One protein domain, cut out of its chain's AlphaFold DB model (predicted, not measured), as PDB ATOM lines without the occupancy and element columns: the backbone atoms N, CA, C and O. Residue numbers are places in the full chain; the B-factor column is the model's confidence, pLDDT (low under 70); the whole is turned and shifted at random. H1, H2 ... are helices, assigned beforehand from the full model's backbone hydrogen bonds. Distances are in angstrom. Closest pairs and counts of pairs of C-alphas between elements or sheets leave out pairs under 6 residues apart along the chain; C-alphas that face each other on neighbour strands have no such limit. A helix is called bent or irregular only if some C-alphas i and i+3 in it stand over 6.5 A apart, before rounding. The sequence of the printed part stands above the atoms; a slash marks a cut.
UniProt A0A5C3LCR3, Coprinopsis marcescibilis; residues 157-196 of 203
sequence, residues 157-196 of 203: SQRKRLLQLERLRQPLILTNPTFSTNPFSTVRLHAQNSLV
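What this domain is: This is residues 157 to 196 of the 203 residues of a protein of Coprinopsis marcescibilis (UniProt A0A5C3LCR3). This is a lopsided V of helices: the long helix H1 makes one arm, the shorter helix H3 folds back to make the other, and the very short helix H2 sits at the turn that joins them. The arms come near each other close to the turn and open away from it, and the first residues of H1, 157 to 164, stick out free and add to the length. The printed part has 40 residues with three named helices, in the order H1, H2, H3, and no named strand; its class is all helix. The whole is only just loose, close to compact, with a radius of gyration of the C-alphas of 11.0 A, and elongated, spanning 36 by 19 by 11 A.

Where its parts are: H1 covers residues 157 to 174 and measures 26.5 A from first to last C-alpha; C-alpha 157 is at (308.388, 237.861, 253.517). It has a kink of 26 degrees near residue 168 and is irregular, but only just: C-alphas 168 and 171 are 6.54 A apart. H2 follows at residues 177 to 181, beginning with C-alpha 177 at (301.634, 260.746, 230.147). It is neither bent nor irregular, but only just: C-alphas 177 and 180 are 6.1 A apart. H3 covers residues 183 to 195 and measures 17.7 A, ending with C-alpha 195 at (295.635, 248.281, 246.810).

How they stand to each other: H1 and H2 are close but not clearly touching, and their closest C-alphas, those of Ile 173 and Phe 179, are 6.8 A apart. H2 and H3 touch only at the corner by their link, where the closest C-alphas, those of Phe 179 and Thr 186, are 5.6 A apart; of H3, residues 185 to 187 alone touch H2. H1 and H3 only just touch, with 3 pairs of C-alphas within 8 A. H1 touches H3 with residue 173 alone, and H3 touches H1 with residues 186 to 190 alone; the closest C-alphas of the two helices are those of Ile 173 and Val 187, 6.7 A apart. H1 and H3 run opposite ways at a steep tilt of 43 degrees. In H3 every O i to N i+4 pair is within hydrogen-bond range; in H1 it is 12 of 14, and in H2 0 of 1, beside 2 of 2 O i to N i+3 pairs.

The domain as a whole: The two C-alphas farthest apart are those of Ser 157 and Thr 181, at 35.6 A, while the first and last printed C-alphas, of Ser 157 and Val 196, are 20.5 A apart. Without residues 157 to 164, which stand free, the body has 32 residues and spans 23 by 17 by 10 A. The printed part has no cut, and the links H1 to H2 and H2 to H3 are both tight. The mean pLDDT of the printed part is 92.0, and the model's confidence is under 70 at residue 196.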
ATOM      1  N   SER A 157     308.818 238.426 254.797       91.50
ATOM      2  CA  SER A 157     308.388 237.861 253.517       91.50
ATOM      3  C   SER A 157     307.313 238.708 252.832       91.50
ATOM      4  O   SER A 157     307.376 238.917 251.624       91.50
ATOM      5  N   GLN A 158     306.356 239.243 253.592       91.44
ATOM      6  CA  GLN A 158     305.327 240.151 253.085       91.44
ATOM      7  C   GLN A 158     305.944 241.482 252.649       91.44
ATOM      8  O   GLN A 158     305.618 241.975 251.575       91.44
ATOM      9  N   ARG A 159     306.893 242.022 253.426       91.75
ATOM     10  CA  ARG A 159     307.638 243.236 253.059       91.75
ATOM     11  C   ARG A 159     308.410 243.049 251.757       91.75
ATOM     12  O   ARG A 159     308.297 243.885 250.870       91.75
ATOM     13  N   LYS A 160     309.126 241.932 251.600       95.31
ATOM     14  CA  LYS A 160     309.840 241.605 250.354       95.31
ATOM     15  C   LYS A 160     308.894 241.507 249.156       95.31
ATOM     16  O   LYS A 160     309.188 242.090 248.120       95.31
ATOM     17  N   ARG A 161     307.751 240.828 249.308       92.69
ATOM     18  CA  ARG A 161     306.733 240.722 248.248       92.69
ATOM     19  C   ARG A 161     306.167 242.088 247.857       92.69
ATOM     20  O   ARG A 161     306.058 242.380 246.673       92.69
ATOM     21  N   LEU A 162     305.863 242.943 248.833       91.12
ATOM     22  CA  LEU A 162     305.378 244.301 248.568       91.12
ATOM     23  C   LEU A 162     306.434 245.178 247.893       91.12
ATOM     24  O   LEU A 162     306.102 245.902 246.964       91.12
ATOM     25  N   LEU A 163     307.701 245.082 248.306       93.56
ATOM     26  CA  LEU A 163     308.799 245.802 247.656       93.56
ATOM     27  C   LEU A 163     308.999 245.353 246.204       93.56
ATOM     28  O   LEU A 163     309.260 246.184 245.339       93.56
ATOM     29  N   GLN A 164     308.868 244.055 245.921       94.94
ATOM     30  CA  GLN A 164     308.934 243.532 244.554       94.94
ATOM     31  C   GLN A 164     307.775 244.043 243.694       94.94
ATOM     32  O   GLN A 164     308.005 244.468 242.566       94.94
ATOM     33  N   LEU A 165     306.556 244.052 244.236       92.00
ATOM     34  CA  LEU A 165     305.386 244.606 243.557       92.00
ATOM     35  C   LEU A 165     305.590 246.096 243.256       92.00
ATOM     36  O   LEU A 165     305.420 246.521 242.117       92.00
ATOM     37  N   GLU A 166     306.028 246.878 244.244       92.56
ATOM     38  CA  GLU A 166     306.262 248.312 244.063       92.56
ATOM     39  C   GLU A 166     307.362 248.584 243.025       92.56
ATOM     40  O   GLU A 166     307.217 249.482 242.198       92.56
ATOM     41  N   ARG A 167     308.416 247.757 242.986       95.44
ATOM     42  CA  ARG A 167     309.466 247.844 241.960       95.44
ATOM     43  C   ARG A 167     308.916 247.677 240.541       95.44
ATOM     44  O   ARG A 167     309.380 248.370 239.643       95.44
ATOM     45  N   LEU A 168     307.960 246.770 240.331       93.06
ATOM     46  CA  LEU A 168     307.314 246.581 239.024       93.06
ATOM     47  C   LEU A 168     306.337 247.717 238.694       93.06
ATOM     48  O   LEU A 168     306.175 248.084 237.536       93.06
ATOM     49  N   ARG A 169     305.705 248.290 239.716       93.25
ATOM     50  CA  ARG A 169     304.710 249.355 239.587       93.25
ATOM     51  C   ARG A 169     305.309 250.718 239.237       93.25
ATOM     52  O   ARG A 169     304.737 251.442 238.430       93.25
ATOM     53  N   GLN A 170     306.442 251.083 239.830       94.50
ATOM     54  CA  GLN A 170     307.082 252.384 239.610       94.50
ATOM     55  C   GLN A 170     307.305 252.754 238.134       94.50
ATOM     56  O   GLN A 170     306.885 253.847 237.754       94.50
ATOM     57  N   PRO A 171     307.896 251.899 237.275       96.12
ATOM     58  CA  PRO A 171     308.087 252.256 235.871       96.12
ATOM     59  C   PRO A 171     306.759 252.495 235.145       96.12
ATOM     60  O   PRO A 171     306.680 253.428 234.357       96.12
ATOM     61  N   LEU A 172     305.696 251.747 235.470       93.31
ATOM     62  CA  LEU A 172     304.372 251.918 234.855       93.31
ATOM     63  C   LEU A 172     303.745 253.282 235.177       93.31
ATOM     64  O   LEU A 172     303.081 253.882 234.332       93.31
ATOM     65  N   ILE A 173     303.972 253.787 236.394       94.75
ATOM     66  CA  ILE A 173     303.550 255.135 236.790       94.75
ATOM     67  C   ILE A 173     304.334 256.185 235.998       94.75
ATOM     68  O   ILE A 173     303.735 257.128 235.488       94.75
ATOM     69  N   LEU A 174     305.654 256.011 235.880       94.94
ATOM     70  CA  LEU A 174     306.533 256.970 235.207       94.94
ATOM     71  C   LEU A 174     306.306 257.031 233.691       94.94
ATOM     72  O   LEU A 174     306.477 258.091 233.099       94.94
ATOM     73  N   THR A 175     305.898 255.926 233.062       95.88
ATOM     74  CA  THR A 175     305.584 255.883 231.623       95.88
ATOM     75  C   THR A 175     304.243 256.526 231.272       95.88
ATOM     76  O   THR A 175     303.949 256.722 230.096       95.88
ATOM     77  N   ASN A 176     303.393 256.822 232.259       93.62
ATOM     78  CA  ASN A 176     302.066 257.362 231.996       93.62
ATOM     79  C   ASN A 176     302.145 258.865 231.656       93.62
ATOM     80  O   ASN A 176     302.697 259.629 232.450       93.62
ATOM     81  N   PRO A 177     301.549 259.337 230.543       93.81
ATOM     82  CA  PRO A 177     301.634 260.746 230.147       93.81
ATOM     83  C   PRO A 177     301.006 261.694 231.181       93.81
ATOM     84  O   PRO A 177     301.467 262.820 231.357       93.81
ATOM     85  N   THR A 178     299.997 261.227 231.925       94.12
ATOM     86  CA  THR A 178     299.332 262.023 232.970       94.12
ATOM     87  C   THR A 178     300.226 262.296 234.182       94.12
ATOM     88  O   THR A 178     299.980 263.251 234.922       94.12
ATOM     89  N   PHE A 179     301.311 261.529 234.351       96.25
ATOM     90  CA  PHE A 179     302.262 261.707 235.444       96.25
ATOM     91  C   PHE A 179     303.000 263.047 235.360       96.25
ATOM     92  O   PHE A 179     303.212 263.685 236.389       96.25
ATOM     93  N   SER A 180     303.340 263.509 234.149       95.00
ATOM     94  CA  SER A 180     304.018 264.799 233.960       95.00
ATOM     95  C   SER A 180     303.118 265.988 234.303       95.00
ATOM     96  O   SER A 180     303.618 267.020 234.741       95.00
ATOM     97  N   THR A 181     301.805 265.863 234.093       96.19
ATOM     98  CA  THR A 181     300.835 266.933 234.365       96.19
ATOM     99  C   THR A 181     300.418 266.948 235.833       96.19
ATOM    100  O   THR A 181     300.332 268.010 236.445       96.19
ATOM    101  N   ASN A 182     300.144 265.775 236.414       96.31
ATOM    102  CA  ASN A 182     299.773 265.649 237.818       96.31
ATOM    103  C   ASN A 182     300.292 264.320 238.405       96.31
ATOM    104  O   ASN A 182     299.616 263.285 238.338       96.31
ATOM    105  N   PRO A 183     301.487 264.327 239.022       95.44
ATOM    106  CA  PRO A 183     302.095 263.105 239.535       95.44
ATOM    107  C   PRO A 183     301.317 262.548 240.732       95.44
ATOM    108  O   PRO A 183     301.156 261.334 240.862       95.44
ATOM    109  N   PHE A 184     300.776 263.416 241.591       95.44
ATOM    110  CA  PHE A 184     300.066 262.997 242.799       95.44
ATOM    111  C   PHE A 184     298.725 262.327 242.493       95.44
ATOM    112  O   PHE A 184     298.400 261.317 243.123       95.44
ATOM    113  N   SER A 185     297.953 262.841 241.528       95.69
ATOM    114  CA  SER A 185     296.701 262.200 241.109       95.69
ATOM    115  C   SER A 185     296.967 260.848 240.448       95.69
ATOM    116  O   SER A 185     296.295 259.870 240.773       95.69
ATOM    117  N   THR A 186     297.999 260.764 239.608       95.50
ATOM    118  CA  THR A 186     298.394 259.541 238.899       95.50
ATOM    119  C   THR A 186     298.850 258.451 239.872       95.50
ATOM    120  O   THR A 186     298.382 257.313 239.808       95.50
ATOM    121  N   VAL A 187     299.701 258.799 240.845       94.44
ATOM    122  CA  VAL A 187     300.136 257.875 241.905       94.44
ATOM    123  C   VAL A 187     298.952 257.420 242.758       94.44
ATOM    124  O   VAL A 187     298.859 256.230 243.074       94.44
ATOM    125  N   ARG A 188     298.031 258.334 243.107       93.88
ATOM    126  CA  ARG A 188     296.816 258.024 243.879       93.88
ATOM    127  C   ARG A 188     295.909 257.050 243.128       93.88
ATOM    128  O   ARG A 188     295.508 256.049 243.716       93.88
ATOM    129  N   LEU A 189     295.643 257.298 241.848       91.88
ATOM    130  CA  LEU A 189     294.822 256.433 241.001       91.88
ATOM    131  C   LEU A 189     295.448 255.040 240.862       91.88
ATOM    132  O   LEU A 189     294.789 254.027 241.085       91.88
ATOM    133  N   HIS A 190     296.753 254.973 240.586       91.19
ATOM    134  CA  HIS A 190     297.447 253.692 240.501       91.19
ATOM    135  C   HIS A 190     297.441 252.955 241.851       91.19
ATOM    136  O   HIS A 190     297.339 251.730 241.885       91.19
ATOM    137  N   ALA A 191     297.537 253.674 242.974       90.62
ATOM    138  CA  ALA A 191     297.471 253.076 244.306       90.62
ATOM    139  C   ALA A 191     296.079 252.503 244.587       90.62
ATOM    140  O   ALA A 191     295.981 251.381 245.070       90.62
ATOM    141  N   GLN A 192     295.015 253.232 244.245       89.38
ATOM    142  CA  GLN A 192     293.635 252.760 244.384       89.38
ATOM    143  C   GLN A 192     293.405 251.479 243.576       89.38
ATOM    144  O   GLN A 192     292.914 250.497 244.124       89.38
ATOM    145  N   ASN A 193     293.875 251.440 242.328       86.25
ATOM    146  CA  ASN A 193     293.730 250.267 241.464       86.25
ATOM    147  C   ASN A 193     294.561 249.058 241.931       86.25
ATOM    148  O   ASN A 193     294.193 247.921 241.657       86.25
ATOM    149  N   SER A 194     295.690 249.286 242.616       81.88
ATOM    150  CA  SER A 194     296.602 248.214 243.058       81.88
ATOM    151  C   SER A 194     296.379 247.744 244.502       81.88
ATOM    152  O   SER A 194     296.736 246.616 244.833       81.88
ATOM    153  N   LEU A 195     295.836 248.590 245.385       73.19
ATOM    154  CA  LEU A 195     295.635 248.281 246.810       73.19
ATOM    155  C   LEU A 195     294.215 247.792 247.122       73.19
ATOM    156  O   LEU A 195     294.017 247.106 248.127       73.19
ATOM    157  N   VAL A 196     293.230 248.116 246.281       63.47
ATOM    158  CA  VAL A 196     291.840 247.689 246.466       63.47
ATOM    159  C   VAL A 196     291.605 246.399 245.687       63.47
ATOM    160  O   VAL A 196     291.343 246.440 244.491       63.47
TER     161      VAL A 196